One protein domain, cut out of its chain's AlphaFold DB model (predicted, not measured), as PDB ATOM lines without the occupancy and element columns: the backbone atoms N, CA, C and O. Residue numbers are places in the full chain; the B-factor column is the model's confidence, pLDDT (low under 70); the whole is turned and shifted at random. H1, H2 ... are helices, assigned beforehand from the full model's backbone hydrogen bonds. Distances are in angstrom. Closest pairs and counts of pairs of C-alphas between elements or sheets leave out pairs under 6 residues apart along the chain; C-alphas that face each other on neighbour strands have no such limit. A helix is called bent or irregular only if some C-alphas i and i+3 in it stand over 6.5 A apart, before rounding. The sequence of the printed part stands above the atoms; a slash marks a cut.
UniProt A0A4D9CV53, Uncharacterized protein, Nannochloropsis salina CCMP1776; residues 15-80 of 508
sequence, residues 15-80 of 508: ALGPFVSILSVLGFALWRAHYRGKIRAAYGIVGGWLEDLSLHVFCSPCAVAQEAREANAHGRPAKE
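What this domain is: This is residues 15 to 80 of the 508 residues of an uncharacterized protein of Nannochloropsis salina CCMP1776 (UniProt A0A4D9CV53). A long helix, H1, has a bent second helix packed along its later part: arm H2a folds back on H1, then arm H2b turns again and runs the same way as H1. Residues 15 to 21, of which 17 to 21 belong to H1, stick out free at one end of the rod. The printed part has 66 residues, H1 then H2, class all helix. It is only just compact, close to loose, with a radius of gyration of the C-alphas of 12.9 A and spans of 46 by 20 by 14 A.

Where its parts are: H1, residues 17 to 43, begins at C-alpha 17 (341.241, 345.031, 310.834) and is 38.2 A long. H2, residues 49 to 73, was assigned as one helix by its hydrogen bonds but is bent: C-alphas 58 and 61 are 8.9 A apart. Its arms are H2a, residues 49 to 58, 14.3 A, and H2b, residues 61 to 73, 18.4 A, ending at C-alpha 73 (365.837, 317.041, 324.401).

How they stand to each other: H1, with residues 25 to 37 alone, touches H2a; their closest C-alphas, Ala 33 and Asp 52, are 4.9 A apart. They form a helical hairpin, opposite ways at a steep tilt of 44 degrees. H2b, with residues 62 to 64 alone, touches H2a, the closest C-alphas being those of Leu 55 and Ala 63, 5.5 A. H1 and H2b are close but not clearly touching, 7.3 A between their closest C-alphas, Arg 36 and Glu 67. Every O i to N i+4 pair is within hydrogen-bond range in H1, H2a and H2b.

The domain as a whole: The C-alphas farthest apart, Ala 15 and Gly 75, are 46.3 A apart. The printed part has no cut, and the H1 to H2 link is tight. Residues 15 to 25 and residue 80 have pLDDT under 70.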
ATOM      1  N   ALA A  15     337.010 346.032 307.337       42.34
ATOM      2  CA  ALA A  15     337.693 346.113 306.042       42.34
ATOM      3  C   ALA A  15     339.227 346.063 306.106       42.34
ATOM      4  O   ALA A  15     339.837 345.595 305.155       42.34
ATOM      5  N   LEU A  16     339.863 346.562 307.171       48.66
ATOM      6  CA  LEU A  16     341.331 346.592 307.312       48.66
ATOM      7  C   LEU A  16     341.810 345.870 308.575       48.66
ATOM      8  O   LEU A  16     342.917 345.333 308.566       48.66
ATOM      9  N   GLY A  17     340.971 345.778 309.609       53.84
ATOM     10  CA  GLY A  17     341.241 345.031 310.834       53.84
ATOM     11  C   GLY A  17     341.583 343.574 310.548       53.84
ATOM     12  O   GLY A  17     342.701 343.175 310.861       53.84
ATOM     13  N   PRO A  18     340.742 342.811 309.821       56.38
ATOM     14  CA  PRO A  18     341.072 341.446 309.430       56.38
ATOM     15  C   PRO A  18     342.403 341.336 308.682       56.38
ATOM     16  O   PRO A  18     343.158 340.406 308.937       56.38
ATOM     17  N   PHE A  19     342.751 342.291 307.811       60.50
ATOM     18  CA  PHE A  19     344.046 342.272 307.123       60.50
ATOM     19  C   PHE A  19     345.207 342.535 308.077       60.50
ATOM     20  O   PHE A  19     346.216 341.847 307.988       60.50
ATOM     21  N   VAL A  20     345.089 343.489 309.000       59.66
ATOM     22  CA  VAL A  20     346.123 343.763 310.007       59.66
ATOM     23  C   VAL A  20     346.273 342.578 310.961       59.66
ATOM     24  O   VAL A  20     347.403 342.191 311.256       59.66
ATOM     25  N   SER A  21     345.176 341.951 311.387       60.22
ATOM     26  CA  SER A  21     345.180 340.742 312.216       60.22
ATOM     27  C   SER A  21     345.823 339.572 311.470       60.22
ATOM     28  O   SER A  21     346.766 338.969 311.979       60.22
ATOM     29  N   ILE A  22     345.413 339.315 310.222       66.75
ATOM     30  CA  ILE A  22     345.996 338.274 309.363       66.75
ATOM     31  C   ILE A  22     347.483 338.545 309.123       66.75
ATOM     32  O   ILE A  22     348.291 337.636 309.277       66.75
ATOM     33  N   LEU A  23     347.885 339.777 308.800       68.19
ATOM     34  CA  LEU A  23     349.290 340.139 308.589       68.19
ATOM     35  C   LEU A  23     350.112 340.043 309.875       68.19
ATOM     36  O   LEU A  23     351.286 339.694 309.806       68.19
ATOM     37  N   SER A  24     349.519 340.318 311.036       64.81
ATOM     38  CA  SER A  24     350.184 340.186 312.335       64.81
ATOM     39  C   SER A  24     350.384 338.718 312.704       64.81
ATOM     40  O   SER A  24     351.492 338.327 313.072       64.81
ATOM     41  N   VAL A  25     349.355 337.883 312.532       68.12
ATOM     42  CA  VAL A  25     349.427 336.430 312.753       68.12
ATOM     43  C   VAL A  25     350.387 335.780 311.756       68.12
ATOM     44  O   VAL A  25     351.284 335.047 312.168       68.12
ATOM     45  N   LEU A  26     350.275 336.095 310.461       75.06
ATOM     46  CA  LEU A  26     351.191 335.606 309.427       75.06
ATOM     47  C   LEU A  26     352.611 336.126 309.642       75.06
ATOM     48  O   LEU A  26     353.555 335.358 309.519       75.06
ATOM     49  N   GLY A  27     352.786 337.399 309.988       75.94
ATOM     50  CA  GLY A  27     354.092 337.994 310.266       75.94
ATOM     51  C   GLY A  27     354.781 337.324 311.452       75.94
ATOM     52  O   GLY A  27     355.955 336.956 311.359       75.94
ATOM     53  N   PHE A  28     354.040 337.082 312.535       75.25
ATOM     54  CA  PHE A  28     354.522 336.322 313.685       75.25
ATOM     55  C   PHE A  28     354.851 334.876 313.304       75.25
ATOM     56  O   PHE A  28     355.934 334.391 313.633       75.25
ATOM     57  N   ALA A  29     353.975 334.204 312.555       79.12
ATOM     58  CA  ALA A  29     354.190 332.833 312.110       79.12
ATOM     59  C   ALA A  29     355.404 332.706 311.177       79.12
ATOM     60  O   ALA A  29     356.202 331.787 311.339       79.12
ATOM     61  N   LEU A  30     355.604 333.654 310.257       83.19
ATOM     62  CA  LEU A  30     356.776 333.735 309.382       83.19
ATOM     63  C   LEU A  30     358.058 333.935 310.191       83.19
ATOM     64  O   LEU A  30     359.054 333.244 309.956       83.19
ATOM     65  N   TRP A  31     358.038 334.851 311.163       83.06
ATOM     66  CA  TRP A  31     359.172 335.085 312.054       83.06
ATOM     67  C   TRP A  31     359.506 333.838 312.884       83.06
ATOM     68  O   TRP A  31     360.666 333.414 312.908       83.06
ATOM     69  N   ARG A  32     358.502 333.195 313.496       82.38
ATOM     70  CA  ARG A  32     358.684 331.957 314.268       82.38
ATOM     71  C   ARG A  32     359.151 330.797 313.397       82.38
ATOM     72  O   ARG A  32     360.084 330.110 313.791       82.38
ATOM     73  N   ALA A  33     358.588 330.608 312.206       85.69
ATOM     74  CA  ALA A  33     359.007 329.557 311.280       85.69
ATOM     75  C   ALA A  33     360.453 329.751 310.811       85.69
ATOM     76  O   ALA A  33     361.240 328.804 310.769       85.69
ATOM     77  N   HIS A  34     360.851 330.992 310.520       84.56
ATOM     78  CA  HIS A  34     362.243 331.306 310.213       84.56
ATOM     79  C   HIS A  34     363.172 330.999 311.399       84.56
ATOM     80  O   HIS A  34     364.244 330.416 311.216       84.56
ATOM     81  N   TYR A  35     362.769 331.363 312.617       78.62
ATOM     82  CA  TYR A  35     363.547 331.093 313.824       78.62
ATOM     83  C   TYR A  35     363.650 329.593 314.128       78.62
ATOM     84  O   TYR A  35     364.743 329.086 314.392       78.62
ATOM     85  N   ARG A  36     362.548 328.856 313.994       83.25
ATOM     86  CA  ARG A  36     362.504 327.402 314.130       83.25
ATOM     87  C   ARG A  36     363.394 326.705 313.108       83.25
ATOM     88  O   ARG A  36     364.126 325.787 313.467       83.25
ATOM     89  N   GLY A  37     363.448 327.206 311.876       84.12
ATOM     90  CA  GLY A  37     364.417 326.750 310.880       84.12
ATOM     91  C   GLY A  37     365.867 326.818 311.378       84.12
ATOM     92  O   GLY A  37     366.625 325.871 311.166       84.12
ATOM     93  N   LYS A  38     366.244 327.881 312.105       82.50
ATOM     94  CA  LYS A  38     367.580 328.008 312.720       82.50
ATOM     95  C   LYS A  38     367.790 327.013 313.858       82.50
ATOM     96  O   LYS A  38     368.865 326.429 313.942       82.50
ATOM     97  N   ILE A  39     366.777 326.807 314.700       78.56
ATOM     98  CA  ILE A  39     366.795 325.805 315.778       78.56
ATOM     99  C   ILE A  39     367.030 324.408 315.195       78.56
ATOM    100  O   ILE A  39     367.951 323.711 315.615       78.56
ATOM    101  N   ARG A  40     366.264 324.024 314.169       85.75
ATOM    102  CA  ARG A  40     366.411 322.720 313.516       85.75
ATOM    103  C   ARG A  40     367.784 322.529 312.893       85.75
ATOM    104  O   ARG A  40     368.393 321.485 313.095       85.75
ATOM    105  N   ALA A  41     368.283 323.540 312.180       84.88
ATOM    106  CA  ALA A  41     369.619 323.501 311.597       84.88
ATOM    107  C   ALA A  41     370.705 323.356 312.676       84.88
ATOM    108  O   ALA A  41     371.659 322.608 312.489       84.88
ATOM    109  N   ALA A  42     370.543 324.031 313.819       81.94
ATOM    110  CA  ALA A  42     371.477 323.943 314.935       81.94
ATOM    111  C   ALA A  42     371.442 322.582 315.650       81.94
ATOM    112  O   ALA A  42     372.465 322.158 316.185       81.94
ATOM    113  N   TYR A  43     370.284 321.914 315.691       83.88
ATOM    114  CA  TYR A  43     370.073 320.687 316.473       83.88
ATOM    115  C   TYR A  43     369.964 319.412 315.624       83.88
ATOM    116  O   TYR A  43     369.851 318.321 316.173       83.88
ATOM    117  N   GLY A  44     370.040 319.522 314.295       84.75
ATOM    118  CA  GLY A  44     369.929 318.378 313.384       84.75
ATOM    119  C   GLY A  44     368.519 317.783 313.316       84.75
ATOM    120  O   GLY A  44     368.369 316.588 313.079       84.75
ATOM    121  N   ILE A  45     367.486 318.598 313.544       86.56
ATOM    122  CA  ILE A  45     366.084 318.161 313.533       86.56
ATOM    123  C   ILE A  45     365.571 318.159 312.090       86.56
ATOM    124  O   ILE A  45     365.704 319.151 311.370       86.56
ATOM    125  N   VAL A  46     364.963 317.050 311.669       88.19
ATOM    126  CA  VAL A  46     364.366 316.908 310.332       88.19
ATOM    127  C   VAL A  46     363.073 317.723 310.252       88.19
ATOM    128  O   VAL A  46     362.235 317.637 311.145       88.19
ATOM    129  N   GLY A  47     362.904 318.505 309.184       87.00
ATOM    130  CA  GLY A  47     361.671 319.251 308.921       87.00
ATOM    131  C   GLY A  47     361.827 320.302 307.823       87.00
ATOM    132  O   GLY A  47     362.942 320.699 307.470       87.00
ATOM    133  N   GLY A  48     360.699 320.759 307.275       90.25
ATOM    134  CA  GLY A  48     360.657 321.790 306.231       90.25
ATOM    135  C   GLY A  48     360.256 323.175 306.747       90.25
ATOM    136  O   GLY A  48     359.514 323.304 307.717       90.25
ATOM    137  N   TRP A  49     360.688 324.251 306.080       90.69
ATOM    138  CA  TRP A  49     360.241 325.610 306.437       90.69
ATOM    139  C   TRP A  49     358.720 325.782 306.294       90.69
ATOM    140  O   TRP A  49     358.085 326.397 307.145       90.69
ATOM    141  N   LEU A  50     358.128 325.188 305.252       89.69
ATOM    142  CA  LEU A  50     356.682 325.241 305.021       89.69
ATOM    143  C   LEU A  50     355.890 324.502 306.111       89.69
ATOM    144  O   LEU A  50     354.801 324.932 306.480       89.69
ATOM    145  N   GLU A  51     356.453 323.418 306.646       88.19
ATOM    146  CA  GLU A  51     355.882 322.669 307.768       88.19
ATOM    147  C   GLU A  51     355.868 323.523 309.042       88.19
ATOM    148  O   GLU A  51     354.828 323.637 309.684       88.19
ATOM    149  N   ASP A  52     356.974 324.212 309.352       88.25
ATOM    150  CA  ASP A  52     357.028 325.130 310.498       88.25
ATOM    151  C   ASP A  52     356.040 326.284 310.355       88.25
ATOM    152  O   ASP A  52     355.376 326.649 311.323       88.25
ATOM    153  N   LEU A  53     355.955 326.872 309.156       87.44
ATOM    154  CA  LEU A  53     355.016 327.954 308.887       87.44
ATOM    155  C   LEU A  53     353.582 327.475 309.089       87.44
ATOM    156  O   LEU A  53     352.821 328.124 309.797       87.44
ATOM    157  N   SER A  54     353.236 326.318 308.524       85.56
ATOM    158  CA  SER A  54     351.902 325.734 308.669       85.56
ATOM    159  C   SER A  54     351.581 325.463 310.139       85.56
ATOM    160  O   SER A  54     350.517 325.847 310.619       85.56
ATOM    161  N   LEU A  55     352.522 324.885 310.890       84.69
ATOM    162  CA  LEU A  55     352.360 324.659 312.325       84.69
ATOM    163  C   LEU A  55     352.127 325.968 313.085       84.69
ATOM    164  O   LEU A  55     351.220 326.019 313.907       84.69
ATOM    165  N   HIS A  56     352.882 327.033 312.806       82.88
ATOM    166  CA  HIS A  56     352.696 328.321 313.487       82.88
ATOM    167  C   HIS A  56     351.418 329.061 313.087       82.88
ATOM    168  O   HIS A  56     350.863 329.767 313.924       82.88
ATOM    169  N   VAL A  57     350.932 328.885 311.858       77.88
ATOM    170  CA  VAL A  57     349.667 329.478 311.396       77.88
ATOM    171  C   VAL A  57     348.461 328.763 312.004       77.88
ATOM    172  O   VAL A  57     347.555 329.424 312.502       77.88
ATOM    173  N   PHE A  58     348.442 327.427 311.989       78.00
ATOM    174  CA  PHE A  58     347.265 326.648 312.396       78.00
ATOM    175  C   PHE A  58     347.266 326.248 313.873       78.00
ATOM    176  O   PHE A  58     346.206 326.097 314.473       78.00
ATOM    177  N   CYS A  59     348.441 326.057 314.473       77.19
ATOM    178  CA  CYS A  59     348.567 325.796 315.900       77.19
ATOM    179  C   CYS A  59     349.900 326.325 316.446       77.19
ATOM    180  O   CYS A  59     350.758 325.553 316.888       77.19
ATOM    181  N   SER A  60     350.059 327.656 316.481       77.12
ATOM    182  CA  SER A  60     351.176 328.305 317.186       77.12
ATOM    183  C   SER A  60     351.426 327.716 318.588       77.12
ATOM    184  O   SER A  60     352.585 327.437 318.911       77.12
ATOM    185  N   PRO A  61     350.385 327.377 319.381       75.06
ATOM    186  CA  PRO A  61     350.577 326.653 320.633       75.06
ATOM    187  C   PRO A  61     351.326 325.333 320.535       75.06
ATOM    188  O   PRO A  61     352.279 325.083 321.280       75.06
ATOM    189  N   CYS A  62     350.906 324.487 319.602       81.19
ATOM    190  CA  CYS A  62     351.511 323.189 319.367       81.19
ATOM    191  C   CYS A  62     352.957 323.354 318.895       81.19
ATOM    192  O   CYS A  62     353.841 322.628 319.354       81.19
ATOM    193  N   ALA A  63     353.193 324.324 318.008       83.50
ATOM    194  CA  ALA A  63     354.499 324.611 317.440       83.50
ATOM    195  C   ALA A  63     355.502 325.035 318.522       83.50
ATOM    196  O   ALA A  63     356.591 324.473 318.604       83.50
ATOM    197  N   VAL A  64     355.112 325.952 319.407       80.25
ATOM    198  CA  VAL A  64     355.958 326.434 320.511       80.25
ATOM    199  C   VAL A  64     356.217 325.327 321.534       80.25
ATOM    200  O   VAL A  64     357.344 325.154 321.996       80.25
ATOM    201  N   ALA A  65     355.196 324.531 321.868       80.44
ATOM    202  CA  ALA A  65     355.368 323.389 322.762       80.44
ATOM    203  C   ALA A  65     356.318 322.335 322.169       80.44
ATOM    204  O   ALA A  65     357.099 321.725 322.900       80.44
ATOM    205  N   GLN A  66     356.261 322.112 320.855       84.12
ATOM    206  CA  GLN A  66     357.186 321.225 320.157       84.12
ATOM    207  C   GLN A  66     358.617 321.763 320.190       84.12
ATOM    208  O   GLN A  66     359.517 321.022 320.573       84.12
ATOM    209  N   GLU A  67     358.817 323.043 319.877       83.31
ATOM    210  CA  GLU A  67     360.134 323.688 319.939       83.31
ATOM    211  C   GLU A  67     360.761 323.583 321.332       83.31
ATOM    212  O   GLU A  67     361.951 323.309 321.456       83.31
ATOM    213  N   ALA A  68     359.966 323.755 322.391       80.56
ATOM    214  CA  ALA A  68     360.455 323.588 323.754       80.56
ATOM    215  C   ALA A  68     360.844 322.138 324.071       80.56
ATOM    216  O   ALA A  68     361.882 321.915 324.691       80.56
ATOM    217  N   ARG A  69     360.057 321.145 323.632       82.69
ATOM    218  CA  ARG A  69     360.418 319.725 323.800       82.69
ATOM    219  C   ARG A  69     361.717 319.386 323.076       82.69
ATOM    220  O   ARG A  69     362.561 318.705 323.647       82.69
ATOM    221  N   GLU A  70     361.872 319.872 321.850       84.38
ATOM    222  CA  GLU A  70     363.075 319.680 321.040       84.38
ATOM    223  C   GLU A  70     364.290 320.355 321.693       84.38
ATOM    224  O   GLU A  70     365.306 319.701 321.916       84.38
ATOM    225  N   ALA A  71     364.179 321.622 322.101       81.81
ATOM    226  CA  ALA A  71     365.252 322.318 322.814       81.81
ATOM    227  C   ALA A  71     365.677 321.565 324.087       81.81
ATOM    228  O   ALA A  71     366.866 321.294 324.276       81.81
ATOM    229  N   ASN A  72     364.705 321.141 324.902       81.25
ATOM    230  CA  ASN A  72     364.957 320.391 326.131       81.25
ATOM    231  C   ASN A  72     365.633 319.035 325.851       81.25
ATOM    232  O   ASN A  72     366.574 318.670 326.556       81.25
ATOM    233  N   ALA A  73     365.221 318.312 324.801       83.25
ATOM    234  CA  ALA A  73     365.837 317.041 324.401       83.25
ATOM    235  C   ALA A  73     367.312 317.191 323.987       83.25
ATOM    236  O   ALA A  73     368.101 316.262 324.149       83.25
ATOM    237  N   HIS A  74     367.699 318.372 323.501       84.00
ATOM    238  CA  HIS A  74     369.077 318.711 323.145       84.00
ATOM    239  C   HIS A  74     369.852 319.423 324.271       84.00
ATOM    240  O   HIS A  74     370.944 319.943 324.025       84.00
ATOM    241  N   GLY A  75     369.318 319.468 325.499       81.06
ATOM    242  CA  GLY A  75     369.968 320.122 326.642       81.06
ATOM    243  C   GLY A  75     370.105 321.639 326.480       81.06
ATOM    244  O   GLY A  75     371.051 322.242 326.987       81.06
ATOM    245  N   ARG A  76     369.198 322.261 325.722       79.62
ATOM    246  CA  ARG A  76     369.158 323.704 325.462       79.62
ATOM    247  C   ARG A  76     367.932 324.317 326.138       79.62
ATOM    248  O   ARG A  76     366.912 323.642 326.259       79.62
ATOM    249  N   PRO A  77     368.002 325.587 326.564       76.12
ATOM    250  CA  PRO A  77     366.842 326.256 327.135       76.12
ATOM    251  C   PRO A  77     365.717 326.361 326.099       76.12
ATOM    252  O   PRO A  77     365.954 326.700 324.933       76.12
ATOM    253  N   ALA A  78     364.486 326.096 326.544       77.69
ATOM    254  CA  ALA A  78     363.287 326.444 325.792       77.69
ATOM    255  C   ALA A  78     363.302 327.941 325.446       77.69
ATOM    256  O   ALA A  78     363.952 328.738 326.116       77.69
ATOM    257  N   LYS A  79     362.591 328.336 324.392       75.81
ATOM    258  CA  LYS A  79     362.570 329.727 323.929       75.81
ATOM    259  C   LYS A  79     361.283 330.417 324.355       75.81
ATOM    260  O   LYS A  79     360.205 329.833 324.256       75.81
ATOM    261  N   GLU A  80     361.388 331.662 324.803       69.88
ATOM    262  CA  GLU A  80     360.242 332.483 325.175       69.88
ATOM    263  C   GLU A  80     359.333 332.719 323.956       69.88
ATOM    264  O   GLU A  80     359.789 332.925 322.825       69.88
TER     265      GLU A  80